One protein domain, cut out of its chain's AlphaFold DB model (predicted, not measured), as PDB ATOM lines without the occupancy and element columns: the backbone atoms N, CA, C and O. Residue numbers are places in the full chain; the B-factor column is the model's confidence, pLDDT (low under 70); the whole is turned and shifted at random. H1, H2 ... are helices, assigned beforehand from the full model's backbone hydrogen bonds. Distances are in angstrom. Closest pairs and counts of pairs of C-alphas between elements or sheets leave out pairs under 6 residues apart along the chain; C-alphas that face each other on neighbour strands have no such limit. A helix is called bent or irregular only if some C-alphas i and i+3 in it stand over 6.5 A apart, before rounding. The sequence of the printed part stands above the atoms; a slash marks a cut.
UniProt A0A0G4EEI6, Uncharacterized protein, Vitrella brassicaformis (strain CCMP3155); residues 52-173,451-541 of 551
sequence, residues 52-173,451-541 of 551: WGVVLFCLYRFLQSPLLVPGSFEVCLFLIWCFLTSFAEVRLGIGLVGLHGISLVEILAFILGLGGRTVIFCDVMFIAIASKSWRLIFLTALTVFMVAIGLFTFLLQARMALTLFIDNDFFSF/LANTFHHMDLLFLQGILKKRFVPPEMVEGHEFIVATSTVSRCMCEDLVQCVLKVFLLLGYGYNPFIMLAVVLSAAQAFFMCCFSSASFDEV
ATOM      1  N   TRP A  52     126.417 203.088 230.001       79.88
ATOM      2  CA  TRP A  52     125.007 202.699 229.998       79.88
ATOM      3  C   TRP A  52     124.607 201.870 231.218       79.88
ATOM      4  O   TRP A  52     123.490 202.011 231.710       79.88
ATOM      5  N   GLY A  53     125.518 201.067 231.765       78.69
ATOM      6  CA  GLY A  53     125.318 200.336 233.012       78.69
ATOM      7  C   GLY A  53     125.078 201.273 234.193       78.69
ATOM      8  O   GLY A  53     124.145 201.052 234.965       78.69
ATOM      9  N   VAL A  54     125.843 202.366 234.295       72.00
ATOM     10  CA  VAL A  54     125.601 203.409 235.305       72.00
ATOM     11  C   VAL A  54     124.252 204.077 235.075       72.00
ATOM     12  O   VAL A  54     123.472 204.207 236.015       72.00
ATOM     13  N   VAL A  55     123.961 204.491 233.840       72.38
ATOM     14  CA  VAL A  55     122.699 205.165 233.496       72.38
ATOM     15  C   VAL A  55     121.496 204.293 233.879       72.38
ATOM     16  O   VAL A  55     120.576 204.763 234.557       72.38
ATOM     17  N   LEU A  56     121.527 203.004 233.525       78.31
ATOM     18  CA  LEU A  56     120.499 202.024 233.881       78.31
ATOM     19  C   LEU A  56     120.426 201.779 235.388       78.31
ATOM     20  O   LEU A  56     119.326 201.687 235.931       78.31
ATOM     21  N   PHE A  57     121.561 201.711 236.081       75.38
ATOM     22  CA  PHE A  57     121.596 201.568 237.535       75.38
ATOM     23  C   PHE A  57     120.965 202.776 238.241       75.38
ATOM     24  O   PHE A  57     120.139 202.609 239.144       75.38
ATOM     25  N   CYS A  58     121.291 203.994 237.803       71.06
ATOM     26  CA  CYS A  58     120.690 205.225 238.306       71.06
ATOM     27  C   CYS A  58     119.177 205.250 238.052       71.06
ATOM     28  O   CYS A  58     118.411 205.578 238.962       71.06
ATOM     29  N   LEU A  59     118.736 204.848 236.855       73.25
ATOM     30  CA  LEU A  59     117.318 204.736 236.516       73.25
ATOM     31  C   LEU A  59     116.605 203.691 237.388       73.25
ATOM     32  O   LEU A  59     115.547 203.969 237.948       73.25
ATOM     33  N   TYR A  60     117.196 202.507 237.544       78.50
ATOM     34  CA  TYR A  60     116.668 201.432 238.382       78.50
ATOM     35  C   TYR A  60     116.499 201.880 239.835       78.50
ATOM     36  O   TYR A  60     115.432 201.694 240.423       78.50
ATOM     37  N   ARG A  61     117.517 202.528 240.414       69.00
ATOM     38  CA  ARG A  61     117.439 203.054 241.784       69.00
ATOM     39  C   ARG A  61     116.374 204.131 241.926       69.00
ATOM     40  O   ARG A  61     115.627 204.114 242.906       69.00
ATOM     41  N   PHE A  62     116.266 205.019 240.942       67.38
ATOM     42  CA  PHE A  62     115.203 206.013 240.909       67.38
ATOM     43  C   PHE A  62     113.809 205.360 240.908       67.38
ATOM     44  O   PHE A  62     112.938 205.785 241.669       67.38
ATOM     45  N   LEU A  63     113.615 204.299 240.115       75.19
ATOM     46  CA  LEU A  63     112.355 203.551 240.049       75.19
ATOM     47  C   LEU A  63     112.036 202.810 241.354       75.19
ATOM     48  O   LEU A  63     110.876 202.770 241.759       75.19
ATOM     49  N   GLN A  64     113.039 202.237 242.021       79.12
ATOM     50  CA  GLN A  64     112.818 201.468 243.249       79.12
ATOM     51  C   GLN A  64     112.475 202.328 244.460       79.12
ATOM     52  O   GLN A  64     111.669 201.919 245.298       79.12
ATOM     53  N   SER A  65     113.115 203.485 244.625       71.56
ATOM     54  CA  SER A  65     112.916 204.312 245.816       71.56
ATOM     55  C   SER A  65     113.322 205.759 245.554       71.56
ATOM     56  O   SER A  65     114.454 206.139 245.856       71.56
ATOM     57  N   PRO A  66     112.390 206.628 245.119       61.62
ATOM     58  CA  PRO A  66     112.677 208.044 244.868       61.62
ATOM     59  C   PRO A  66     113.037 208.841 246.140       61.62
ATOM     60  O   PRO A  66     113.251 210.051 246.083       61.62
ATOM     61  N   LEU A  67     113.047 208.199 247.314       59.69
ATOM     62  CA  LEU A  67     113.355 208.819 248.603       59.69
ATOM     63  C   LEU A  67     114.770 208.513 249.111       59.69
ATOM     64  O   LEU A  67     115.299 209.319 249.889       59.69
ATOM     65  N   LEU A  68     115.397 207.417 248.664       60.50
ATOM     66  CA  LEU A  68     116.780 207.135 249.029       60.50
ATOM     67  C   LEU A  68     117.695 208.035 248.202       60.50
ATOM     68  O   LEU A  68     117.765 207.930 246.982       60.50
ATOM     69  N   VAL A  69     118.392 208.941 248.894       58.72
ATOM     70  CA  VAL A  69     119.563 209.607 248.316       58.72
ATOM     71  C   VAL A  69     120.516 208.489 247.888       58.72
ATOM     72  O   VAL A  69     120.674 207.553 248.677       58.72
ATOM     73  N   PRO A  70     121.123 208.541 246.688       61.59
ATOM     74  CA  PRO A  70     122.233 207.647 246.384       61.59
ATOM     75  C   PRO A  70     123.222 207.723 247.547       61.59
ATOM     76  O   PRO A  70     123.616 208.816 247.966       61.59
ATOM     77  N   GLY A  71     123.523 206.577 248.150       67.94
ATOM     78  CA  GLY A  71     124.477 206.523 249.239       67.94
ATOM     79  C   GLY A  71     125.850 206.989 248.758       67.94
ATOM     80  O   GLY A  71     126.158 207.032 247.563       67.94
ATOM     81  N   SER A  72     126.710 207.330 249.712       73.19
ATOM     82  CA  SER A  72     128.121 207.620 249.440       73.19
ATOM     83  C   SER A  72     128.812 206.474 248.689       73.19
ATOM     84  O   SER A  72     129.737 206.711 247.919       73.19
ATOM     85  N   PHE A  73     128.334 205.241 248.863       73.06
ATOM     86  CA  PHE A  73     128.854 204.053 248.200       73.06
ATOM     87  C   PHE A  73     128.651 204.072 246.677       73.06
ATOM     88  O   PHE A  73     129.585 203.785 245.932       73.06
ATOM     89  N   GLU A  74     127.466 204.448 246.199       70.50
ATOM     90  CA  GLU A  74     127.153 204.510 244.770       70.50
ATOM     91  C   GLU A  74     127.975 205.593 244.060       70.50
ATOM     92  O   GLU A  74     128.479 205.371 242.959       70.50
ATOM     93  N   VAL A  75     128.174 206.735 244.727       71.81
ATOM     94  CA  VAL A  75     129.072 207.799 244.257       71.81
ATOM     95  C   VAL A  75     130.506 207.273 244.154       71.81
ATOM     96  O   VAL A  75     131.157 207.472 243.130       71.81
ATOM     97  N   CYS A  76     130.987 206.549 245.171       75.81
ATOM     98  CA  CYS A  76     132.321 205.947 245.157       75.81
ATOM     99  C   CYS A  76     132.502 204.932 244.020       75.81
ATOM    100  O   CYS A  76     133.506 205.002 243.315       75.81
ATOM    101  N   LEU A  77     131.549 204.015 243.807       75.25
ATOM    102  CA  LEU A  77     131.628 203.033 242.716       75.25
ATOM    103  C   LEU A  77     131.707 203.706 241.346       75.25
ATOM    104  O   LEU A  77     132.477 203.277 240.487       75.25
ATOM    105  N   PHE A  78     130.951 204.782 241.155       71.44
ATOM    106  CA  PHE A  78     131.014 205.536 239.918       71.44
ATOM    107  C   PHE A  78     132.355 206.260 239.740       71.44
ATOM    108  O   PHE A  78     132.938 206.218 238.657       71.44
ATOM    109  N   LEU A  79     132.869 206.914 240.785       76.31
ATOM    110  CA  LEU A  79     134.173 207.579 240.720       76.31
ATOM    111  C   LEU A  79     135.288 206.576 240.404       76.31
ATOM    112  O   LEU A  79     136.153 206.867 239.579       76.31
ATOM    113  N   ILE A  80     135.223 205.376 240.988       81.62
ATOM    114  CA  ILE A  80     136.118 204.263 240.653       81.62
ATOM    115  C   ILE A  80     135.961 203.883 239.177       81.62
ATOM    116  O   ILE A  80     136.965 203.755 238.483       81.62
ATOM    117  N   TRP A  81     134.735 203.759 238.663       80.56
ATOM    118  CA  TRP A  81     134.493 203.469 237.245       80.56
ATOM    119  C   TRP A  81     135.097 204.531 236.311       80.56
ATOM    120  O   TRP A  81     135.806 204.197 235.357       80.56
ATOM    121  N   CYS A  82     134.863 205.817 236.589       73.38
ATOM    122  CA  CYS A  82     135.453 206.920 235.825       73.38
ATOM    123  C   CYS A  82     136.976 206.900 235.876       73.38
ATOM    124  O   CYS A  82     137.633 207.092 234.854       73.38
ATOM    125  N   PHE A  83     137.542 206.628 237.049       78.88
ATOM    126  CA  PHE A  83     138.982 206.512 237.202       78.88
ATOM    127  C   PHE A  83     139.539 205.338 236.390       78.88
ATOM    128  O   PHE A  83     140.504 205.513 235.654       78.88
ATOM    129  N   LEU A  84     138.910 204.161 236.460       82.06
ATOM    130  CA  LEU A  84     139.342 202.962 235.736       82.06
ATOM    131  C   LEU A  84     139.250 203.132 234.216       82.06
ATOM    132  O   LEU A  84     140.187 202.768 233.506       82.06
ATOM    133  N   THR A  85     138.156 203.708 233.717       76.88
ATOM    134  CA  THR A  85     137.987 203.981 232.279       76.88
ATOM    135  C   THR A  85     139.010 204.998 231.783       76.88
ATOM    136  O   THR A  85     139.684 204.746 230.790       76.88
ATOM    137  N   SER A  86     139.222 206.085 232.522       76.50
ATOM    138  CA  SER A  86     140.213 207.105 232.157       76.50
ATOM    139  C   SER A  86     141.644 206.575 232.246       76.50
ATOM    140  O   SER A  86     142.473 206.852 231.383       76.50
ATOM    141  N   PHE A  87     141.948 205.751 233.250       79.81
ATOM    142  CA  PHE A  87     143.249 205.097 233.374       79.81
ATOM    143  C   PHE A  87     143.513 204.127 232.216       79.81
ATOM    144  O   PHE A  87     144.633 204.071 231.698       79.81
ATOM    145  N   ALA A  88     142.488 203.388 231.779       79.62
ATOM    146  CA  ALA A  88     142.586 202.543 230.596       79.62
ATOM    147  C   ALA A  88     142.911 203.368 229.338       79.62
ATOM    148  O   ALA A  88     143.709 202.912 228.521       79.62
ATOM    149  N   GLU A  89     142.390 204.595 229.210       76.75
ATOM    150  CA  GLU A  89     142.654 205.462 228.047       76.75
ATOM    151  C   GLU A  89     144.082 205.940 228.023       76.75
ATOM    152  O   GLU A  89     144.738 205.847 226.989       76.75
ATOM    153  N   VAL A  90     144.570 206.411 229.170       76.94
ATOM    154  CA  VAL A  90     145.957 206.848 229.307       76.94
ATOM    155  C   VAL A  90     146.885 205.699 228.956       76.94
ATOM    156  O   VAL A  90     147.783 205.870 228.137       76.94
ATOM    157  N   ARG A  91     146.648 204.501 229.506       80.62
ATOM    158  CA  ARG A  91     147.473 203.332 229.175       80.62
ATOM    159  C   ARG A  91     147.425 202.980 227.697       80.62
ATOM    160  O   ARG A  91     148.459 202.631 227.133       80.62
ATOM    161  N   LEU A  92     146.251 203.048 227.083       76.31
ATOM    162  CA  LEU A  92     146.093 202.688 225.684       76.31
ATOM    163  C   LEU A  92     146.719 203.727 224.756       76.31
ATOM    164  O   LEU A  92     147.418 203.349 223.822       76.31
ATOM    165  N   GLY A  93     146.547 205.016 225.041       72.69
ATOM    166  CA  GLY A  93     147.193 206.078 224.281       72.69
ATOM    167  C   GLY A  93     148.707 206.107 224.475       72.69
ATOM    168  O   GLY A  93     149.415 206.253 223.488       72.69
ATOM    169  N   ILE A  94     149.228 205.838 225.681       78.38
ATOM    170  CA  ILE A  94     150.674 205.616 225.893       78.38
ATOM    171  C   ILE A  94     151.158 204.420 225.062       78.38
ATOM    172  O   ILE A  94     152.216 204.485 224.443       78.38
ATOM    173  N   GLY A  95     150.378 203.336 225.010       76.81
ATOM    174  CA  GLY A  95     150.692 202.171 224.182       76.81
ATOM    175  C   GLY A  95     150.705 202.473 222.678       76.81
ATOM    176  O   GLY A  95     151.543 201.926 221.969       76.81
ATOM    177  N   LEU A  96     149.813 203.350 222.205       69.88
ATOM    178  CA  LEU A  96     149.693 203.740 220.793       69.88
ATOM    179  C   LEU A  96     150.744 204.771 220.358       69.88
ATOM    180  O   LEU A  96     151.272 204.676 219.255       69.88
ATOM    181  N   VAL A  97     151.052 205.754 221.206       73.62
ATOM    182  CA  VAL A  97     152.076 206.779 220.929       73.62
ATOM    183  C   VAL A  97     153.489 206.210 221.129       73.62
ATOM    184  O   VAL A  97     154.455 206.688 220.529       73.62
ATOM    185  N   GLY A  98     153.614 205.150 221.933       70.50
ATOM    186  CA  GLY A  98     154.896 204.613 222.368       70.50
ATOM    187  C   GLY A  98     155.660 205.613 223.246       70.50
ATOM    188  O   GLY A  98     155.127 206.625 223.692       70.50
ATOM    189  N   LEU A  99     156.953 205.358 223.472       52.84
ATOM    190  CA  LEU A  99     157.851 206.255 224.225       52.84
ATOM    191  C   LEU A  99     158.108 207.611 223.536       52.84
ATOM    192  O   LEU A  99     158.806 208.458 224.091       52.84
ATOM    193  N   HIS A 100     157.568 207.837 222.334       54.88
ATOM    194  CA  HIS A 100     157.745 209.075 221.581       54.88
ATOM    195  C   HIS A 100     156.816 210.168 222.122       54.88
ATOM    196  O   HIS A 100     155.821 210.486 221.484       54.88
ATOM    197  N   GLY A 101     157.163 210.699 223.299       70.88
ATOM    198  CA  GLY A 101     156.711 211.970 223.881       70.88
ATOM    199  C   GLY A 101     155.258 212.376 223.618       70.88
ATOM    200  O   GLY A 101     154.929 212.867 222.542       70.88
ATOM    201  N   ILE A 102     154.409 212.277 224.642       78.19
ATOM    202  CA  ILE A 102     153.034 212.793 224.596       78.19
ATOM    203  C   ILE A 102     153.079 214.312 224.395       78.19
ATOM    204  O   ILE A 102     153.715 215.030 225.171       78.19
ATOM    205  N   SER A 103     152.407 214.807 223.360       81.06
ATOM    206  CA  SER A 103     152.319 216.242 223.091       81.06
ATOM    207  C   SER A 103     151.356 216.939 224.058       81.06
ATOM    208  O   SER A 103     150.406 216.343 224.567       81.06
ATOM    209  N   LEU A 104     151.567 218.236 224.296       77.69
ATOM    210  CA  LEU A 104     150.715 219.027 225.192       77.69
ATOM    211  C   LEU A 104     149.249 219.068 224.725       77.69
ATOM    212  O   LEU A 104     148.344 219.045 225.554       77.69
ATOM    213  N   VAL A 105     149.013 219.058 223.408       75.69
ATOM    214  CA  VAL A 105     147.668 219.000 222.809       75.69
ATOM    215  C   VAL A 105     146.961 217.692 223.157       75.69
ATOM    216  O   VAL A 105     145.782 217.699 223.500       75.69
ATOM    217  N   GLU A 106     147.677 216.568 223.134       78.00
ATOM    218  CA  GLU A 106     147.116 215.268 223.503       78.00
ATOM    219  C   GLU A 106     146.814 215.208 225.012       78.00
ATOM    220  O   GLU A 106     145.743 214.749 225.408       78.00
ATOM    221  N   ILE A 107     147.692 215.754 225.863       79.56
ATOM    222  CA  ILE A 107     147.418 215.883 227.307       79.56
ATOM    223  C   ILE A 107     146.165 216.736 227.541       79.56
ATOM    224  O   ILE A 107     145.313 216.372 228.354       79.56
ATOM    225  N   LEU A 108     146.018 217.847 226.814       76.94
ATOM    226  CA  LEU A 108     144.839 218.702 226.912       76.94
ATOM    227  C   LEU A 108     143.575 217.960 226.458       76.94
ATOM    228  O   LEU A 108     142.578 217.984 227.174       76.94
ATOM    229  N   ALA A 109     143.622 217.241 225.333       74.19
ATOM    230  CA  ALA A 109     142.508 216.424 224.851       74.19
ATOM    231  C   ALA A 109     142.103 215.338 225.865       74.19
ATOM    232  O   ALA A 109     140.914 215.074 226.047       74.19
ATOM    233  N   PHE A 110     143.072 214.751 226.575       79.06
ATOM    234  CA  PHE A 110     142.809 213.815 227.668       79.06
ATOM    235  C   PHE A 110     142.107 214.488 228.855       79.06
ATOM    236  O   PHE A 110     141.087 213.989 229.331       79.06
ATOM    237  N   ILE A 111     142.608 215.642 229.307       79.69
ATOM    238  CA  ILE A 111     141.991 216.407 230.404       79.69
ATOM    239  C   ILE A 111     140.563 216.826 230.032       79.69
ATOM    240  O   ILE A 111     139.664 216.735 230.868       79.69
ATOM    241  N   LEU A 112     140.336 217.236 228.783       75.31
ATOM    242  CA  LEU A 112     139.011 217.604 228.282       75.31
ATOM    243  C   LEU A 112     138.057 216.408 228.224       75.31
ATOM    244  O   LEU A 112     136.924 216.526 228.689       75.31
ATOM    245  N   GLY A 113     138.516 215.249 227.742       72.19
ATOM    246  CA  GLY A 113     137.726 214.011 227.761       72.19
ATOM    247  C   GLY A 113     137.340 213.586 229.185       72.19
ATOM    248  O   GLY A 113     136.174 213.294 229.463       72.19
ATOM    249  N   LEU A 114     138.291 213.642 230.124       74.88
ATOM    250  CA  LEU A 114     138.051 213.365 231.547       74.88
ATOM    251  C   LEU A 114     137.058 214.361 232.167       74.88
ATOM    252  O   LEU A 114     136.150 213.973 232.913       74.88
ATOM    253  N   GLY A 115     137.219 215.646 231.847       75.50
ATOM    254  CA  GLY A 115     136.329 216.717 232.280       75.50
ATOM    255  C   GLY A 115     134.898 216.487 231.802       75.50
ATOM    256  O   GLY A 115     133.976 216.525 232.618       75.50
ATOM    257  N   GLY A 116     134.719 216.142 230.523       72.69
ATOM    258  CA  GLY A 116     133.400 215.879 229.951       72.69
ATOM    259  C   GLY A 116     132.658 214.733 230.632       72.69
ATOM    260  O   GLY A 116     131.483 214.853 230.973       72.69
ATOM    261  N   ARG A 117     133.357 213.648 230.965       73.06
ATOM    262  CA  ARG A 117     132.752 212.536 231.719       73.06
ATOM    263  C   ARG A 117     132.377 212.899 233.139       73.06
ATOM    264  O   ARG A 117     131.332 212.477 233.634       73.06
ATOM    265  N   THR A 118     133.231 213.683 233.784       71.88
ATOM    266  CA  THR A 118     132.973 214.174 235.136       71.88
ATOM    267  C   THR A 118     131.727 215.055 235.147       71.88
ATOM    268  O   THR A 118     130.890 214.912 236.035       71.88
ATOM    269  N   VAL A 119     131.547 215.901 234.130       74.62
ATOM    270  CA  VAL A 119     130.334 216.707 233.949       74.62
ATOM    271  C   VAL A 119     129.100 215.828 233.791       74.62
ATOM    272  O   VAL A 119     128.141 216.009 234.539       74.62
ATOM    273  N   ILE A 120     129.130 214.838 232.895       72.75
ATOM    274  CA  ILE A 120     127.976 213.950 232.690       72.75
ATOM    275  C   ILE A 120     127.597 213.238 233.998       72.75
ATOM    276  O   ILE A 120     126.418 213.078 234.316       72.75
ATOM    277  N   PHE A 121     128.579 212.857 234.814       69.56
ATOM    278  CA  PHE A 121     128.299 212.304 236.134       69.56
ATOM    279  C   PHE A 121     127.672 213.299 237.097       69.56
ATOM    280  O   PHE A 121     126.687 212.974 237.766       69.56
ATOM    281  N   CYS A 122     128.253 214.498 237.187       72.00
ATOM    282  CA  CYS A 122     127.696 215.573 237.989       72.00
ATOM    283  C   CYS A 122     126.236 215.808 237.604       72.00
ATOM    284  O   CYS A 122     125.420 216.015 238.496       72.00
ATOM    285  N   ASP A 123     125.889 215.667 236.328       73.31
ATOM    286  CA  ASP A 123     124.529 215.828 235.823       73.31
ATOM    287  C   ASP A 123     123.606 214.718 236.287       73.31
ATOM    288  O   ASP A 123     122.533 215.006 236.814       73.31
ATOM    289  N   VAL A 124     124.030 213.458 236.172       68.81
ATOM    290  CA  VAL A 124     123.259 212.306 236.663       68.81
ATOM    291  C   VAL A 124     123.050 212.392 238.178       68.81
ATOM    292  O   VAL A 124     121.947 212.141 238.678       68.81
ATOM    293  N   MET A 125     124.076 212.796 238.927       67.62
ATOM    294  CA  MET A 125     123.973 212.991 240.375       67.62
ATOM    295  C   MET A 125     123.096 214.165 240.751       67.62
ATOM    296  O   MET A 125     122.272 214.069 241.664       67.62
ATOM    297  N   PHE A 126     123.225 215.254 240.018       69.44
ATOM    298  CA  PHE A 126     122.410 216.429 240.202       69.44
ATOM    299  C   PHE A 126     120.930 216.133 239.938       69.44
ATOM    300  O   PHE A 126     120.078 216.483 240.754       69.44
ATOM    301  N   ILE A 127     120.641 215.401 238.862       67.69
ATOM    302  CA  ILE A 127     119.337 214.820 238.535       67.69
ATOM    303  C   ILE A 127     118.822 214.014 239.741       67.69
ATOM    304  O   ILE A 127     117.754 214.323 240.282       67.69
ATOM    305  N   ALA A 128     119.597 213.055 240.249       65.88
ATOM    306  CA  ALA A 128     119.185 212.242 241.394       65.88
ATOM    307  C   ALA A 128     118.844 213.088 242.641       65.88
ATOM    308  O   ALA A 128     117.831 212.833 243.297       65.88
ATOM    309  N   ILE A 129     119.628 214.130 242.939       66.50
ATOM    310  CA  ILE A 129     119.412 215.024 244.089       66.50
ATOM    311  C   ILE A 129     118.172 215.915 243.888       66.50
ATOM    312  O   ILE A 129     117.338 216.034 244.792       66.50
ATOM    313  N   ALA A 130     118.015 216.511 242.703       65.31
ATOM    314  CA  ALA A 130     116.907 217.410 242.370       65.31
ATOM    315  C   ALA A 130     115.549 216.685 242.283       65.31
ATOM    316  O   ALA A 130     114.489 217.292 242.460       65.31
ATOM    317  N   SER A 131     115.558 215.366 242.072       64.31
ATOM    318  CA  SER A 131     114.342 214.552 241.971       64.31
ATOM    319  C   SER A 131     113.425 214.625 243.204       64.31
ATOM    320  O   SER A 131     112.210 214.431 243.088       64.31
ATOM    321  N   LYS A 132     113.971 214.966 244.383       65.19
ATOM    322  CA  LYS A 132     113.214 214.998 245.643       65.19
ATOM    323  C   LYS A 132     112.125 216.065 245.689       65.19
ATOM    324  O   LYS A 132     111.056 215.783 246.230       65.19
ATOM    325  N   SER A 133     112.355 217.255 245.131       63.81
ATOM    326  CA  SER A 133     111.436 218.390 245.336       63.81
ATOM    327  C   SER A 133     110.577 218.718 244.112       63.81
ATOM    328  O   SER A 133     109.531 219.343 244.263       63.81
ATOM    329  N   TRP A 134     110.950 218.249 242.915       68.69
ATOM    330  CA  TRP A 134     110.240 218.553 241.663       68.69
ATOM    331  C   TRP A 134     110.025 217.312 240.797       68.69
ATOM    332  O   TRP A 134     110.309 217.328 239.604       68.69
ATOM    333  N   ARG A 135     109.473 216.241 241.382       68.12
ATOM    334  CA  ARG A 135     109.262 214.933 240.726       68.12
ATOM    335  C   ARG A 135     108.712 215.012 239.299       68.12
ATOM    336  O   ARG A 135     109.121 214.224 238.466       68.12
ATOM    337  N   LEU A 136     107.808 215.950 239.009       64.06
ATOM    338  CA  LEU A 136     107.147 216.051 237.703       64.06
ATOM    339  C   LEU A 136     108.015 216.753 236.645       64.06
ATOM    340  O   LEU A 136     108.122 216.260 235.525       64.06
ATOM    341  N   ILE A 137     108.694 217.852 236.998       66.38
ATOM    342  CA  ILE A 137     109.689 218.478 236.104       66.38
ATOM    343  C   ILE A 137     110.876 217.549 235.926       66.38
ATOM    344  O   ILE A 137     111.363 217.394 234.816       66.38
ATOM    345  N   PHE A 138     111.284 216.886 237.002       66.56
ATOM    346  CA  PHE A 138     112.312 215.868 236.984       66.56
ATOM    347  C   PHE A 138     111.962 214.730 236.030       66.56
ATOM    348  O   PHE A 138     112.759 214.423 235.160       66.56
ATOM    349  N   LEU A 139     110.763 214.149 236.138       67.38
ATOM    350  CA  LEU A 139     110.328 213.086 235.237       67.38
ATOM    351  C   LEU A 139     110.298 213.589 233.794       67.38
ATOM    352  O   LEU A 139     110.766 212.896 232.908       67.38
ATOM    353  N   THR A 140     109.809 214.806 233.552       65.56
ATOM    354  CA  THR A 140     109.733 215.373 232.198       65.56
ATOM    355  C   THR A 140     111.125 215.629 231.619       65.56
ATOM    356  O   THR A 140     111.391 215.241 230.488       65.56
ATOM    357  N   ALA A 141     112.034 216.215 232.401       67.56
ATOM    358  CA  ALA A 141     113.422 216.442 232.015       67.56
ATOM    359  C   ALA A 141     114.154 215.113 231.810       67.56
ATOM    360  O   ALA A 141     114.763 214.926 230.770       67.56
ATOM    361  N   LEU A 142     114.017 214.157 232.730       69.19
ATOM    362  CA  LEU A 142     114.555 212.806 232.594       69.19
ATOM    363  C   LEU A 142     114.019 212.136 231.329       69.19
ATOM    364  O   LEU A 142     114.797 211.561 230.592       69.19
ATOM    365  N   THR A 143     112.721 212.235 231.039       65.25
ATOM    366  CA  THR A 143     112.132 211.601 229.850       65.25
ATOM    367  C   THR A 143     112.644 212.271 228.579       65.25
ATOM    368  O   THR A 143     113.074 211.586 227.666       65.25
ATOM    369  N   VAL A 144     112.677 213.602 228.512       65.38
ATOM    370  CA  VAL A 144     113.179 214.315 227.327       65.38
ATOM    371  C   VAL A 144     114.680 214.075 227.137       65.38
ATOM    372  O   VAL A 144     115.105 213.735 226.038       65.38
ATOM    373  N   PHE A 145     115.484 214.169 228.194       65.56
ATOM    374  CA  PHE A 145     116.932 213.985 228.102       65.56
ATOM    375  C   PHE A 145     117.335 212.521 227.933       65.56
ATOM    376  O   PHE A 145     118.133 212.237 227.054       65.56
ATOM    377  N   MET A 146     116.782 211.571 228.689       64.81
ATOM    378  CA  MET A 146     117.118 210.147 228.527       64.81
ATOM    379  C   MET A 146     116.513 209.549 227.260       64.81
ATOM    380  O   MET A 146     117.170 208.751 226.603       64.81
ATOM    381  N   VAL A 147     115.266 209.886 226.910       63.19
ATOM    382  CA  VAL A 147     114.581 209.226 225.785       63.19
ATOM    383  C   VAL A 147     114.874 209.916 224.464       63.19
ATOM    384  O   VAL A 147     115.038 209.218 223.477       63.19
ATOM    385  N   ALA A 148     114.957 211.248 224.396       63.25
ATOM    386  CA  ALA A 148     115.251 211.897 223.115       63.25
ATOM    387  C   ALA A 148     116.759 211.959 222.859       63.25
ATOM    388  O   ALA A 148     117.213 211.507 221.813       63.25
ATOM    389  N   ILE A 149     117.533 212.482 223.816       66.25
ATOM    390  CA  ILE A 149     118.983 212.643 223.647       66.25
ATOM    391  C   ILE A 149     119.688 211.330 223.974       66.25
ATOM    392  O   ILE A 149     120.433 210.840 223.143       66.25
ATOM    393  N   GLY A 150     119.386 210.714 225.116       66.19
ATOM    394  CA  GLY A 150     120.000 209.466 225.559       66.19
ATOM    395  C   GLY A 150     119.736 208.298 224.612       66.19
ATOM    396  O   GLY A 150     120.670 207.605 224.249       66.19
ATOM    397  N   LEU A 151     118.505 208.079 224.139       68.25
ATOM    398  CA  LEU A 151     118.252 207.010 223.164       68.25
ATOM    399  C   LEU A 151     118.935 207.305 221.828       68.25
ATOM    400  O   LEU A 151     119.440 206.391 221.188       68.25
ATOM    401  N   PHE A 152     118.958 208.564 221.393       65.94
ATOM    402  CA  PHE A 152     119.639 208.934 220.159       65.94
ATOM    403  C   PHE A 152     121.152 208.721 220.275       65.94
ATOM    404  O   PHE A 152     121.737 208.069 219.410       65.94
ATOM    405  N   THR A 153     121.777 209.193 221.356       67.31
ATOM    406  CA  THR A 153     123.201 208.973 221.624       67.31
ATOM    407  C   THR A 153     123.492 207.498 221.853       67.31
ATOM    408  O   THR A 153     124.476 207.017 221.311       67.31
ATOM    409  N   PHE A 154     122.617 206.750 222.532       72.62
ATOM    410  CA  PHE A 154     122.702 205.294 222.668       72.62
ATOM    411  C   PHE A 154     122.711 204.624 221.309       72.62
ATOM    412  O   PHE A 154     123.605 203.841 221.036       72.62
ATOM    413  N   LEU A 155     121.729 204.909 220.453       72.75
ATOM    414  CA  LEU A 155     121.609 204.275 219.144       72.75
ATOM    415  C   LEU A 155     122.782 204.651 218.245       72.75
ATOM    416  O   LEU A 155     123.264 203.801 217.501       72.75
ATOM    417  N   LEU A 156     123.269 205.889 218.338       69.25
ATOM    418  CA  LEU A 156     124.449 206.332 217.611       69.25
ATOM    419  C   LEU A 156     125.699 205.613 218.127       69.25
ATOM    420  O   LEU A 156     126.391 204.975 217.346       69.25
ATOM    421  N   GLN A 157     125.945 205.611 219.434       71.88
ATOM    422  CA  GLN A 157     127.074 204.917 220.057       71.88
ATOM    423  C   GLN A 157     127.018 203.397 219.856       71.88
ATOM    424  O   GLN A 157     128.042 202.791 219.565       71.88
ATOM    425  N   ALA A 158     125.840 202.784 219.964       73.69
ATOM    426  CA  ALA A 158     125.606 201.362 219.729       73.69
ATOM    427  C   ALA A 158     125.843 201.017 218.264       73.69
ATOM    428  O   ALA A 158     126.500 200.024 217.972       73.69
ATOM    429  N   ARG A 159     125.362 201.854 217.338       76.25
ATOM    430  CA  ARG A 159     125.662 201.715 215.914       76.25
ATOM    431  C   ARG A 159     127.164 201.794 215.674       76.25
ATOM    432  O   ARG A 159     127.688 200.892 215.037       76.25
ATOM    433  N   MET A 160     127.839 202.814 216.205       67.75
ATOM    434  CA  MET A 160     129.285 202.967 216.038       67.75
ATOM    435  C   MET A 160     130.040 201.780 216.660       67.75
ATOM    436  O   MET A 160     130.983 201.267 216.070       67.75
ATOM    437  N   ALA A 161     129.593 201.273 217.812       69.25
ATOM    438  CA  ALA A 161     130.158 200.078 218.432       69.25
ATOM    439  C   ALA A 161     129.924 198.820 217.582       69.25
ATOM    440  O   ALA A 161     130.835 198.011 217.456       69.25
ATOM    441  N   LEU A 162     128.749 198.658 216.967       74.88
ATOM    442  CA  LEU A 162     128.454 197.544 216.058       74.88
ATOM    443  C   LEU A 162     129.289 197.617 214.777       74.88
ATOM    444  O   LEU A 162     129.806 196.589 214.345       74.88
ATOM    445  N   THR A 163     129.494 198.811 214.211       66.88
ATOM    446  CA  THR A 163     130.374 198.996 213.044       66.88
ATOM    447  C   THR A 163     131.829 198.633 213.349       66.88
ATOM    448  O   THR A 163     132.555 198.253 212.444       66.88
ATOM    449  N   LEU A 164     132.259 198.624 214.622       66.81
ATOM    450  CA  LEU A 164     133.589 198.110 214.985       66.81
ATOM    451  C   LEU A 164     133.738 196.589 214.814       66.81
ATOM    452  O   LEU A 164     134.867 196.097 214.812       66.81
ATOM    453  N   PHE A 165     132.644 195.830 214.712       74.06
ATOM    454  CA  PHE A 165     132.675 194.365 214.591       74.06
ATOM    455  C   PHE A 165     132.179 193.845 213.245       74.06
ATOM    456  O   PHE A 165     132.303 192.652 212.983       74.06
ATOM    457  N   ILE A 166     131.609 194.711 212.410       74.44
ATOM    458  CA  ILE A 166     131.086 194.339 211.101       74.44
ATOM    459  C   ILE A 166     132.051 194.897 210.056       74.44
ATOM    460  O   ILE A 166     132.031 196.088 209.778       74.44
ATOM    461  N   ASP A 167     132.877 194.028 209.470       56.75
ATOM    462  CA  ASP A 167     133.849 194.415 208.434       56.75
ATOM    463  C   ASP A 167     133.175 194.859 207.112       56.75
ATOM    464  O   ASP A 167     133.808 195.481 206.267       56.75
ATOM    465  N   ASN A 168     131.871 194.596 206.949       50.59
ATOM    466  CA  ASN A 168     131.062 195.034 205.809       50.59
ATOM    467  C   ASN A 168     130.116 196.165 206.218       50.59
ATOM    468  O   ASN A 168     128.979 195.937 206.645       50.59
ATOM    469  N   ASP A 169     130.584 197.398 206.081       44.84
ATOM    470  CA  ASP A 169     129.818 198.589 206.415       44.84
ATOM    471  C   ASP A 169     128.741 198.878 205.348       44.84
ATOM    472  O   ASP A 169     128.860 199.784 204.523       44.84
ATOM    473  N   PHE A 170     127.640 198.115 205.365       42.97
ATOM    474  CA  PHE A 170     126.455 198.338 204.513       42.97
ATOM    475  C   PHE A 170     125.791 199.717 204.726       42.97
ATOM    476  O   PHE A 170     124.838 200.066 204.030       42.97
ATOM    477  N   PHE A 171     126.272 200.497 205.696       42.19
ATOM    478  CA  PHE A 171     125.737 201.794 206.092       42.19
ATOM    479  C   PHE A 171     126.761 202.936 206.015       42.19
ATOM    480  O   PHE A 171     126.496 204.017 206.563       42.19
ATOM    481  N   SER A 172     127.884 202.724 205.318       41.34
ATOM    482  CA  SER A 172     128.841 203.776 204.982       41.34
ATOM    483  C   SER A 172     128.124 204.940 204.284       41.34
ATOM    484  O   SER A 172     127.485 204.788 203.240       41.34
ATOM    485  N   PHE A 173     128.213 206.131 204.881       45.00
ATOM    486  CA  PHE A 173     127.760 207.384 204.269       45.00
ATOM    487  C   PHE A 173     128.701 207.855 203.139       45.00
ATOM    488  O   PHE A 173     128.396 208.847 202.477       45.00
ATOM    489  N   LEU A 451     137.003 204.477 213.196       78.69
ATOM    490  CA  LEU A 451     137.357 204.333 214.603       78.69
ATOM    491  C   LEU A 451     137.633 205.687 215.270       78.69
ATOM    492  O   LEU A 451     137.162 205.917 216.385       78.69
ATOM    493  N   ALA A 452     138.331 206.601 214.593       81.12
ATOM    494  CA  ALA A 452     138.569 207.957 215.090       81.12
ATOM    495  C   ALA A 452     137.247 208.719 215.300       81.12
ATOM    496  O   ALA A 452     137.033 209.304 216.364       81.12
ATOM    497  N   ASN A 453     136.318 208.617 214.348       80.12
ATOM    498  CA  ASN A 453     134.956 209.141 214.476       80.12
ATOM    499  C   ASN A 453     134.191 208.491 215.638       80.12
ATOM    500  O   ASN A 453     133.531 209.171 216.423       80.12
ATOM    501  N   THR A 454     134.304 207.172 215.804       77.31
ATOM    502  CA  THR A 454     133.677 206.461 216.932       77.31
ATOM    503  C   THR A 454     134.179 207.002 218.267       77.31
ATOM    504  O   THR A 454     133.402 207.203 219.197       77.31
ATOM    505  N   PHE A 455     135.472 207.291 218.358       78.94
ATOM    506  CA  PHE A 455     136.091 207.844 219.557       78.94
ATOM    507  C   PHE A 455     135.709 209.271 219.849       78.94
ATOM    508  O   PHE A 455     135.461 209.590 221.010       78.94
ATOM    509  N   HIS A 456     135.544 210.082 218.815       80.69
ATOM    510  CA  HIS A 456     134.936 211.391 218.964       80.69
ATOM    511  C   HIS A 456     133.563 211.302 219.653       80.69
ATOM    512  O   HIS A 456     133.312 211.971 220.654       80.69
ATOM    513  N   HIS A 457     132.695 210.404 219.176       74.19
ATOM    514  CA  HIS A 457     131.339 210.233 219.712       74.19
ATOM    515  C   HIS A 457     131.272 209.554 221.093       74.19
ATOM    516  O   HIS A 457     130.231 209.597 221.751       74.19
ATOM    517  N   MET A 458     132.364 208.932 221.539       71.56
ATOM    518  CA  MET A 458     132.496 208.299 222.858       71.56
ATOM    519  C   MET A 458     133.236 209.189 223.876       71.56
ATOM    520  O   MET A 458     133.620 208.705 224.944       71.56
ATOM    521  N   ASP A 459     133.481 210.463 223.546       72.81
ATOM    522  CA  ASP A 459     134.307 211.399 224.331       72.81
ATOM    523  C   ASP A 459     135.746 210.927 224.572       72.81
ATOM    524  O   ASP A 459     136.403 211.317 225.535       72.81
ATOM    525  N   LEU A 460     136.264 210.087 223.679       74.88
ATOM    526  CA  LEU A 460     137.638 209.594 223.687       74.88
ATOM    527  C   LEU A 460     138.542 210.516 222.858       74.88
ATOM    528  O   LEU A 460     139.281 210.059 221.985       74.88
ATOM    529  N   LEU A 461     138.476 211.826 223.122       77.69
ATOM    530  CA  LEU A 461     139.134 212.867 222.316       77.69
ATOM    531  C   LEU A 461     140.655 212.677 222.225       77.69
ATOM    532  O   LEU A 461     141.255 212.926 221.182       77.69
ATOM    533  N   PHE A 462     141.278 212.174 223.294       76.31
ATOM    534  CA  PHE A 462     142.699 211.822 223.308       76.31
ATOM    535  C   PHE A 462     143.043 210.745 222.273       76.31
ATOM    536  O   PHE A 462     143.944 210.924 221.456       76.31
ATOM    537  N   LEU A 463     142.290 209.641 222.265       76.38
ATOM    538  CA  LEU A 463     142.500 208.544 221.318       76.38
ATOM    539  C   LEU A 463     142.136 208.962 219.892       76.38
ATOM    540  O   LEU A 463     142.833 208.578 218.957       76.38
ATOM    541  N   GLN A 464     141.096 209.781 219.720       84.62
ATOM    542  CA  GLN A 464     140.758 210.382 218.430       84.62
ATOM    543  C   GLN A 464     141.930 211.208 217.881       84.62
ATOM    544  O   GLN A 464     142.303 211.031 216.722       84.62
ATOM    545  N   GLY A 465     142.519 212.086 218.700       76.44
ATOM    546  CA  GLY A 465     143.652 212.923 218.301       76.44
ATOM    547  C   GLY A 465     144.856 212.093 217.858       76.44
ATOM    548  O   GLY A 465     145.419 212.346 216.792       76.44
ATOM    549  N   ILE A 466     145.192 211.047 218.622       78.94
ATOM    550  CA  ILE A 466     146.277 210.115 218.283       78.94
ATOM    551  C   ILE A 466     145.981 209.390 216.966       78.94
ATOM    552  O   ILE A 466     146.843 209.350 216.086       78.94
ATOM    553  N   LEU A 467     144.770 208.841 216.807       80.31
ATOM    554  CA  LEU A 467     144.387 208.110 215.597       80.31
ATOM    555  C   LEU A 467     144.456 208.997 214.355       80.31
ATOM    556  O   LEU A 467     145.077 208.621 213.362       80.31
ATOM    557  N   LYS A 468     143.877 210.197 214.441       81.81
ATOM    558  CA  LYS A 468     143.849 211.168 213.348       81.81
ATOM    559  C   LYS A 468     145.261 211.595 212.944       81.81
ATOM    560  O   LYS A 468     145.597 211.548 211.770       81.81
ATOM    561  N   LYS A 469     146.110 211.949 213.913       79.69
ATOM    562  CA  LYS A 469     147.465 212.456 213.647       79.69
ATOM    563  C   LYS A 469     148.421 211.392 213.103       79.69
ATOM    564  O   LYS A 469     149.369 211.729 212.399       79.69
ATOM    565  N   ARG A 470     148.242 210.126 213.490       78.94
ATOM    566  CA  ARG A 470     149.213 209.057 213.194       78.94
ATOM    567  C   ARG A 470     148.809 208.147 212.045       78.94
ATOM    568  O   ARG A 470     149.699 207.625 211.384       78.94
ATOM    569  N   PHE A 471     147.514 207.928 211.843       80.19
ATOM    570  CA  PHE A 471     147.036 206.858 210.969       80.19
ATOM    571  C   PHE A 471     146.081 207.332 209.870       80.19
ATOM    572  O   PHE A 471     145.815 206.564 208.950       80.19
ATOM    573  N   VAL A 472     145.563 208.564 209.938       78.44
ATOM    574  CA  VAL A 472     144.700 209.117 208.884       78.44
ATOM    575  C   VAL A 472     145.559 209.930 207.905       78.44
ATOM    576  O   VAL A 472     146.241 210.859 208.341       78.44
ATOM    577  N   PRO A 473     145.560 209.600 206.600       77.12
ATOM    578  CA  PRO A 473     146.251 210.388 205.586       77.12
ATOM    579  C   PRO A 473     145.702 211.817 205.535       77.12
ATOM    580  O   PRO A 473     144.485 211.984 205.640       77.12
ATOM    581  N   PRO A 474     146.553 212.835 205.321       75.88
ATOM    582  CA  PRO A 474     146.141 214.242 205.324       75.88
ATOM    583  C   PRO A 474     145.020 214.544 204.317       75.88
ATOM    584  O   PRO A 474     144.126 215.325 204.614       75.88
ATOM    585  N   GLU A 475     144.990 213.848 203.181       80.56
ATOM    586  CA  GLU A 475     143.943 213.972 202.153       80.56
ATOM    587  C   GLU A 475     142.536 213.626 202.675       80.56
ATOM    588  O   GLU A 475     141.543 214.210 202.252       80.56
ATOM    589  N   MET A 476     142.435 212.695 203.630       76.44
ATOM    590  CA  MET A 476     141.166 212.311 204.260       76.44
ATOM    591  C   MET A 476     140.867 213.115 205.533       76.44
ATOM    592  O   MET A 476     139.769 213.015 206.088       76.44
ATOM    593  N   VAL A 477     141.826 213.913 206.014       76.88
ATOM    594  CA  VAL A 477     141.679 214.695 207.244       76.88
ATOM    595  C   VAL A 477     140.672 215.830 207.066       76.88
ATOM    596  O   VAL A 477     139.860 216.022 207.968       76.88
ATOM    597  N   GLU A 478     140.648 216.517 205.922       73.19
ATOM    598  CA  GLU A 478     139.761 217.674 205.692       73.19
ATOM    599  C   GLU A 478     138.270 217.306 205.794       73.19
ATOM    600  O   GLU A 478     137.493 217.952 206.506       73.19
ATOM    601  N   GLY A 479     137.863 216.211 205.140       73.62
ATOM    602  CA  GLY A 479     136.484 215.716 205.212       73.62
ATOM    603  C   GLY A 479     136.095 215.296 206.633       73.62
ATOM    604  O   GLY A 479     134.995 215.594 207.108       73.62
ATOM    605  N   HIS A 480     137.025 214.662 207.348       72.38
ATOM    606  CA  HIS A 480     136.827 214.246 208.731       72.38
ATOM    607  C   HIS A 480     136.771 215.441 209.698       72.38
ATOM    608  O   HIS A 480     135.958 215.449 210.620       72.38
ATOM    609  N   GLU A 481     137.590 216.473 209.500       74.06
ATOM    610  CA  GLU A 481     137.564 217.705 210.297       74.06
ATOM    611  C   GLU A 481     136.232 218.419 210.210       74.06
ATOM    612  O   GLU A 481     135.684 218.807 211.241       74.06
ATOM    613  N   PHE A 482     135.662 218.512 209.009       71.94
ATOM    614  CA  PHE A 482     134.342 219.099 208.838       71.94
ATOM    615  C   PHE A 482     133.263 218.322 209.608       71.94
ATOM    616  O   PHE A 482     132.426 218.928 210.289       71.94
ATOM    617  N   ILE A 483     133.287 216.984 209.544       73.44
ATOM    618  CA  ILE A 483     132.338 216.121 210.267       73.44
ATOM    619  C   ILE A 483     132.510 216.282 211.781       73.44
ATOM    620  O   ILE A 483     131.522 216.467 212.495       73.44
ATOM    621  N   VAL A 484     133.749 216.258 212.271       73.62
ATOM    622  CA  VAL A 484     134.073 216.409 213.696       73.62
ATOM    623  C   VAL A 484     133.677 217.788 214.209       73.62
ATOM    624  O   VAL A 484     133.026 217.879 215.248       73.62
ATOM    625  N   ALA A 485     133.999 218.859 213.487       72.19
ATOM    626  CA  ALA A 485     133.628 220.217 213.868       72.19
ATOM    627  C   ALA A 485     132.106 220.387 213.891       72.19
ATOM    628  O   ALA A 485     131.541 220.867 214.873       72.19
ATOM    629  N   THR A 486     131.421 219.897 212.857       72.38
ATOM    630  CA  THR A 486     129.955 219.904 212.791       72.38
ATOM    631  C   THR A 486     129.334 219.138 213.959       72.38
ATOM    632  O   THR A 486     128.409 219.634 214.604       72.38
ATOM    633  N   SER A 487     129.843 217.939 214.248       72.69
ATOM    634  CA  SER A 487     129.403 217.112 215.373       72.69
ATOM    635  C   SER A 487     129.636 217.827 216.705       72.69
ATOM    636  O   SER A 487     128.725 217.898 217.530       72.69
ATOM    637  N   THR A 488     130.812 218.427 216.886       74.56
ATOM    638  CA  THR A 488     131.194 219.149 218.107       74.56
ATOM    639  C   THR A 488     130.305 220.366 218.335       74.56
ATOM    640  O   THR A 488     129.766 220.536 219.427       74.56
ATOM    641  N   VAL A 489     130.077 221.181 217.302       71.44
ATOM    642  CA  VAL A 489     129.191 222.352 217.377       71.44
ATOM    643  C   VAL A 489     127.748 221.921 217.629       71.44
ATOM    644  O   VAL A 489     127.080 222.482 218.499       71.44
ATOM    645  N   SER A 490     127.264 220.900 216.914       71.75
ATOM    646  CA  SER A 490     125.917 220.360 217.122       71.75
ATOM    647  C   SER A 490     125.736 219.877 218.557       71.75
ATOM    648  O   SER A 490     124.707 220.161 219.169       71.75
ATOM    649  N   ARG A 491     126.732 219.181 219.108       75.00
ATOM    650  CA  ARG A 491     126.722 218.713 220.490       75.00
ATOM    651  C   ARG A 491     126.730 219.870 221.482       75.00
ATOM    652  O   ARG A 491     125.843 219.940 222.324       75.00
ATOM    653  N   CYS A 492     127.647 220.818 221.323       75.38
ATOM    654  CA  CYS A 492     127.723 221.992 222.186       75.38
ATOM    655  C   CYS A 492     126.385 222.752 222.228       75.38
ATOM    656  O   CYS A 492     125.929 223.163 223.294       75.38
ATOM    657  N   MET A 493     125.734 222.929 221.074       70.44
ATOM    658  CA  MET A 493     124.488 223.696 220.971       70.44
ATOM    659  C   MET A 493     123.257 222.915 221.439       70.44
ATOM    660  O   MET A 493     122.384 223.482 222.098       70.44
ATOM    661  N   CYS A 494     123.154 221.632 221.086       70.00
ATOM    662  CA  CYS A 494     121.956 220.832 221.360       70.00
ATOM    663  C   CYS A 494     121.986 220.152 222.732       70.00
ATOM    664  O   CYS A 494     120.925 219.875 223.289       70.00
ATOM    665  N   GLU A 495     123.174 219.872 223.266       75.25
ATOM    666  CA  GLU A 495     123.363 219.146 224.520       75.25
ATOM    667  C   GLU A 495     123.905 220.078 225.607       75.25
ATOM    668  O   GLU A 495     123.161 220.429 226.527       75.25
ATOM    669  N   ASP A 496     125.151 220.539 225.475       77.69
ATOM    670  CA  ASP A 496     125.864 221.212 226.571       77.69
ATOM    671  C   ASP A 496     125.208 222.544 226.960       77.69
ATOM    672  O   ASP A 496     125.003 222.831 228.146       77.69
ATOM    673  N   LEU A 497     124.811 223.353 225.971       75.62
ATOM    674  CA  LEU A 497     124.129 224.627 226.204       75.62
ATOM    675  C   LEU A 497     122.775 224.417 226.890       75.62
ATOM    676  O   LEU A 497     122.439 225.122 227.843       75.62
ATOM    677  N   VAL A 498     122.000 223.428 226.437       75.19
ATOM    678  CA  VAL A 498     120.680 223.129 227.008       75.19
ATOM    679  C   VAL A 498     120.826 222.608 228.441       75.19
ATOM    680  O   VAL A 498     120.079 223.037 229.326       75.19
ATOM    681  N   GLN A 499     121.818 221.750 228.704       77.06
ATOM    682  CA  GLN A 499     122.154 221.288 230.053       77.06
ATOM    683  C   GLN A 499     122.568 222.453 230.962       77.06
ATOM    684  O   GLN A 499     122.080 222.549 232.091       77.06
ATOM    685  N   CYS A 500     123.413 223.372 230.479       80.06
ATOM    686  CA  CYS A 500     123.809 224.570 231.225       80.06
ATOM    687  C   CYS A 500     122.597 225.434 231.587       80.06
ATOM    688  O   CYS A 500     122.406 225.778 232.756       80.06
ATOM    689  N   VAL A 501     121.741 225.739 230.608       78.12
ATOM    690  CA  VAL A 501     120.525 226.539 230.813       78.12
ATOM    691  C   VAL A 501     119.604 225.878 231.841       78.12
ATOM    692  O   VAL A 501     119.119 226.546 232.758       78.12
ATOM    693  N   LEU A 502     119.403 224.560 231.751       77.44
ATOM    694  CA  LEU A 502     118.587 223.815 232.710       77.44
ATOM    695  C   LEU A 502     119.151 223.909 234.135       77.44
ATOM    696  O   LEU A 502     118.399 224.158 235.082       77.44
ATOM    697  N   LYS A 503     120.466 223.748 234.299       80.56
ATOM    698  CA  LYS A 503     121.128 223.860 235.605       80.56
ATOM    699  C   LYS A 503     121.016 225.263 236.186       80.56
ATOM    700  O   LYS A 503     120.763 225.391 237.381       80.56
ATOM    701  N   VAL A 504     121.130 226.305 235.361       78.81
ATOM    702  CA  VAL A 504     120.923 227.697 235.792       78.81
ATOM    703  C   VAL A 504     119.487 227.908 236.273       78.81
ATOM    704  O   VAL A 504     119.282 228.458 237.355       78.81
ATOM    705  N   PHE A 505     118.480 227.416 235.541       77.31
ATOM    706  CA  PHE A 505     117.086 227.492 235.996       77.31
ATOM    707  C   PHE A 505     116.865 226.774 237.327       77.31
ATOM    708  O   PHE A 505     116.126 227.262 238.184       77.31
ATOM    709  N   LEU A 506     117.516 225.630 237.525       72.31
ATOM    710  CA  LEU A 506     117.423 224.891 238.779       72.31
ATOM    711  C   LEU A 506     118.165 225.588 239.920       72.31
ATOM    712  O   LEU A 506     117.636 225.616 241.027       72.31
ATOM    713  N   LEU A 507     119.319 226.209 239.660       78.44
ATOM    714  CA  LEU A 507     120.026 227.048 240.629       78.44
ATOM    715  C   LEU A 507     119.138 228.212 241.100       78.44
ATOM    716  O   LEU A 507     119.037 228.480 242.295       78.44
ATOM    717  N   LEU A 508     118.434 228.863 240.168       78.81
ATOM    718  CA  LEU A 508     117.471 229.917 240.491       78.81
ATOM    719  C   LEU A 508     116.277 229.381 241.298       78.81
ATOM    720  O   LEU A 508     115.768 230.077 242.175       78.81
ATOM    721  N   GLY A 509     115.830 228.151 241.025       76.81
ATOM    722  CA  GLY A 509     114.688 227.527 241.700       76.81
ATOM    723  C   GLY A 509     114.984 226.955 243.093       76.81
ATOM    724  O   GLY A 509     114.112 226.996 243.960       76.81
ATOM    725  N   TYR A 510     116.185 226.418 243.316       70.00
ATOM    726  CA  TYR A 510     116.602 225.790 244.580       70.00
ATOM    727  C   TYR A 510     117.329 226.743 245.536       70.00
ATOM    728  O   TYR A 510     117.580 226.377 246.686       70.00
ATOM    729  N   GLY A 511     117.655 227.952 245.078       75.44
ATOM    730  CA  GLY A 511     118.593 228.827 245.768       75.44
ATOM    731  C   GLY A 511     120.041 228.382 245.553       75.44
ATOM    732  O   GLY A 511     120.328 227.365 244.918       75.44
ATOM    733  N   TYR A 512     120.976 229.176 246.072       78.00
ATOM    734  CA  TYR A 512     122.401 228.930 245.882       78.00
ATOM    735  C   TYR A 512     122.812 227.575 246.475       78.00
ATOM    736  O   TYR A 512     122.779 227.377 247.690       78.00
ATOM    737  N   ASN A 513     123.230 226.651 245.612       78.62
ATOM    738  CA  ASN A 513     123.815 225.378 246.001       78.62
ATOM    739  C   ASN A 513     125.186 225.243 245.314       78.62
ATOM    740  O   ASN A 513     125.251 225.274 244.081       78.62
ATOM    741  N   PRO A 514     126.278 225.088 246.084       74.50
ATOM    742  CA  PRO A 514     127.633 225.082 245.542       74.50
ATOM    743  C   PRO A 514     127.882 223.928 244.564       74.50
ATOM    744  O   PRO A 514     128.648 224.095 243.621       74.50
ATOM    745  N   PHE A 515     127.203 222.787 244.724       74.62
ATOM    746  CA  PHE A 515     127.330 221.666 243.790       74.62
ATOM    747  C   PHE A 515     126.699 221.972 242.433       74.62
ATOM    748  O   PHE A 515     127.265 221.622 241.402       74.62
ATOM    749  N   ILE A 516     125.554 222.663 242.424       75.56
ATOM    750  CA  ILE A 516     124.893 223.078 241.179       75.56
ATOM    751  C   ILE A 516     125.753 224.121 240.470       75.56
ATOM    752  O   ILE A 516     125.967 224.017 239.268       75.56
ATOM    753  N   MET A 517     126.292 225.088 241.218       80.06
ATOM    754  CA  MET A 517     127.241 226.064 240.679       80.06
ATOM    755  C   MET A 517     128.458 225.385 240.059       80.06
ATOM    756  O   MET A 517     128.817 225.706 238.931       80.06
ATOM    757  N   LEU A 518     129.062 224.424 240.763       79.81
ATOM    758  CA  LEU A 518     130.202 223.676 240.244       79.81
ATOM    759  C   LEU A 518     129.833 222.928 238.956       79.81
ATOM    760  O   LEU A 518     130.565 223.027 237.979       79.81
ATOM    761  N   ALA A 519     128.682 222.252 238.917       80.12
ATOM    762  CA  ALA A 519     128.214 221.556 237.719       80.12
ATOM    763  C   ALA A 519     127.983 222.515 236.537       80.12
ATOM    764  O   ALA A 519     128.382 222.207 235.419       80.12
ATOM    765  N   VAL A 520     127.392 223.696 236.770       82.56
ATOM    766  CA  VAL A 520     127.222 224.737 235.736       82.56
ATOM    767  C   VAL A 520     128.574 225.202 235.206       82.56
ATOM    768  O   VAL A 520     128.761 225.270 233.995       82.56
ATOM    769  N   VAL A 521     129.515 225.515 236.101       83.38
ATOM    770  CA  VAL A 521     130.846 226.010 235.726       83.38
ATOM    771  C   VAL A 521     131.610 224.956 234.933       83.38
ATOM    772  O   VAL A 521     132.194 225.288 233.907       83.38
ATOM    773  N   LEU A 522     131.574 223.694 235.367       81.75
ATOM    774  CA  LEU A 522     132.250 222.607 234.665       81.75
ATOM    775  C   LEU A 522     131.660 222.381 233.269       81.75
ATOM    776  O   LEU A 522     132.420 222.242 232.316       81.75
ATOM    777  N   SER A 523     130.333 222.422 233.114       83.25
ATOM    778  CA  SER A 523     129.701 222.300 231.793       83.25
ATOM    779  C   SER A 523     129.976 223.489 230.884       83.25
ATOM    780  O   SER A 523     130.240 223.300 229.701       83.25
ATOM    781  N   ALA A 524     129.957 224.709 231.422       82.81
ATOM    782  CA  ALA A 524     130.289 225.903 230.653       82.81
ATOM    783  C   ALA A 524     131.759 225.884 230.207       82.81
ATOM    784  O   ALA A 524     132.053 226.186 229.052       82.81
ATOM    785  N   ALA A 525     132.672 225.483 231.099       82.69
ATOM    786  CA  ALA A 525     134.081 225.312 230.775       82.69
ATOM    787  C   ALA A 525     134.271 224.238 229.700       82.69
ATOM    788  O   ALA A 525     134.957 224.489 228.715       82.69
ATOM    789  N   GLN A 526     133.627 223.077 229.840       82.94
ATOM    790  CA  GLN A 526     133.676 222.014 228.838       82.94
ATOM    791  C   GLN A 526     133.182 222.502 227.472       82.94
ATOM    792  O   GLN A 526     133.901 222.348 226.489       82.94
ATOM    793  N   ALA A 527     132.000 223.121 227.408       79.31
ATOM    794  CA  ALA A 527     131.437 223.646 226.166       79.31
ATOM    795  C   ALA A 527     132.381 224.664 225.507       79.31
ATOM    796  O   ALA A 527     132.644 224.599 224.305       79.31
ATOM    797  N   PHE A 528     132.947 225.569 226.313       81.94
ATOM    798  CA  PHE A 528     133.922 226.553 225.857       81.94
ATOM    799  C   PHE A 528     135.176 225.884 225.285       81.94
ATOM    800  O   PHE A 528     135.556 226.162 224.151       81.94
ATOM    801  N   PHE A 529     135.786 224.956 226.025       79.56
ATOM    802  CA  PHE A 529     136.984 224.265 225.563       79.56
ATOM    803  C   PHE A 529     136.731 223.394 224.332       79.56
ATOM    804  O   PHE A 529     137.594 223.344 223.465       79.56
ATOM    805  N   MET A 530     135.566 222.753 224.215       76.00
ATOM    806  CA  MET A 530     135.189 221.995 223.016       76.00
ATOM    807  C   MET A 530     135.059 222.910 221.795       76.00
ATOM    808  O   MET A 530     135.555 222.570 220.721       76.00
ATOM    809  N   CYS A 531     134.476 224.102 221.960       77.88
ATOM    810  CA  CYS A 531     134.435 225.112 220.900       77.88
ATOM    811  C   CYS A 531     135.840 225.599 220.524       77.88
ATOM    812  O   CYS A 531     136.163 225.681 219.338       77.88
ATOM    813  N   CYS A 532     136.693 225.886 221.513       79.19
ATOM    814  CA  CYS A 532     138.075 226.297 221.274       79.19
ATOM    815  C   CYS A 532     138.884 225.201 220.578       79.19
ATOM    816  O   CYS A 532     139.595 225.497 219.627       79.19
ATOM    817  N   PHE A 533     138.751 223.943 221.003       73.25
ATOM    818  CA  PHE A 533     139.447 222.810 220.395       73.25
ATOM    819  C   PHE A 533     138.989 222.586 218.952       73.25
ATOM    820  O   PHE A 533     139.819 222.411 218.065       73.25
ATOM    821  N   SER A 534     137.679 222.682 218.705       70.81
ATOM    822  CA  SER A 534     137.126 222.629 217.351       70.81
ATOM    823  C   SER A 534     137.570 223.800 216.480       70.81
ATOM    824  O   SER A 534     137.553 223.653 215.267       70.81
ATOM    825  N   SER A 535     137.911 224.955 217.060       69.25
ATOM    826  CA  SER A 535     138.397 226.119 216.307       69.25
ATOM    827  C   SER A 535     139.896 226.001 216.023       69.25
ATOM    828  O   SER A 535     140.324 226.190 214.894       69.25
ATOM    829  N   ALA A 536     140.684 225.591 217.023       68.69
ATOM    830  CA  ALA A 536     142.130 225.412 216.908       68.69
ATOM    831  C   ALA A 536     142.517 224.317 215.905       68.69
ATOM    832  O   ALA A 536     143.567 224.407 215.277       68.69
ATOM    833  N   SER A 537     141.662 223.306 215.710       60.38
ATOM    834  CA  SER A 537     141.887 222.297 214.674       60.38
ATOM    835  C   SER A 537     141.851 222.858 213.249       60.38
ATOM    836  O   SER A 537     142.405 222.214 212.370       60.38
ATOM    837  N   PHE A 538     141.227 224.018 213.010       54.59
ATOM    838  CA  PHE A 538     141.204 224.643 211.682       54.59
ATOM    839  C   PHE A 538     142.454 225.479 211.393       54.59
ATOM    840  O   PHE A 538     142.903 225.517 210.251       54.59
ATOM    841  N   ASP A 539     143.040 226.112 212.411       52.31
ATOM    842  CA  ASP A 539     144.186 227.012 212.216       52.31
ATOM    843  C   ASP A 539     145.491 226.245 211.925       52.31
ATOM    844  O   ASP A 539     146.366 226.743 211.218       52.31
ATOM    845  N   GLU A 540     145.626 225.004 212.409       51.59
ATOM    846  CA  GLU A 540     146.831 224.182 212.196       51.59
ATOM    847  C   GLU A 540     146.932 223.592 210.774       51.59
ATOM    848  O   GLU A 540     148.003 223.132 210.376       51.59
ATOM    849  N   VAL A 541     145.855 223.646 209.980       49.78
ATOM    850  CA  VAL A 541     145.841 223.245 208.556       49.78
ATOM    851  C   VAL A 541     146.352 224.371 207.645       49.78
ATOM    852  O   VAL A 541     146.723 224.131 206.499       49.78
TER     853      VAL A 541
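What this domain is: This is residues 52 to 173 and 451 to 541 of the 551 residues of an uncharacterized protein of Vitrella brassicaformis (strain CCMP3155) (UniProt A0A0G4EEI6). An up-and-down bundle of helices runs along the longest axis: H7, the longest, makes a hairpin with H8, H3 and then H2 come next beside it, and short H6 packs on H2 and H3 at one end. H1 packs on H3 toward the other end, while H4 runs lengthwise and meets short H5. The 213 printed residues include eight named helices, H1 to H8 in order, with no named strand; the class is all helix. The whole is compact, with a radius of gyration of the C-alphas of 18.5 A and spans of 54 by 36 by 32 A.

How they stand to each other: H7, residues 474 to 510, and H8, residues 514 to 539, touch as a hairpin at a shallow tilt of 19 degrees, opposite ways; their closest C-alphas, Ala 485 and Ser 534, are 5.5 A apart. H8 touches the hub H3, residues 104 to 130, closest at C-alphas Ala 519 and Cys 122, 6.0 A. H3, with residues 110 to 118 alone, touches H2, residues 72 to 97; Leu 114 and Ser 86 have the closest C-alphas, 6.7 A. H6, residues 461 to 471, touches H3, closest at C-alphas Phe 462 and Phe 110, 4.8 A. H5, residues 451 to 457, touches H6, closest at C-alphas Ala 452 and Gln 464, 4.7 A. H4, residues 135 to 163, touches H5 with residues 157 to 161 alone, closest at C-alphas Met 160 and Thr 454, 5.7 A. H1, residues 52 to 64, touches H3 residues 124 to 128 alone, closest at C-alphas Phe 62 and Ala 128, 7.4 A. Every O i to N i+4 pair is within hydrogen-bond range in H1, H2, H3, H5 and H6; H4 has 24 of 25, H7 29 of 33, H8 20 of 22.

Where its parts are: H7 measures 50.5 A, H4 38.3 A and H3 38.0 A. H7 is only just irregular, with C-alphas 475 and 478 6.6 A apart. C-alpha 52 begins H1 at (125.007, 202.699, 229.998); C-alpha 539 ends H8 at (144.186, 227.012, 212.216).

The domain as a whole: Residues 174 to 450 are cut out, with C-alphas 173 and 451 14.4 A apart. Of the links printed whole, none is long. Residues 165 to 170 stand free. Mean pLDDT of the printed part is 72.4; 61 residues are under 70, among them 124 to 153.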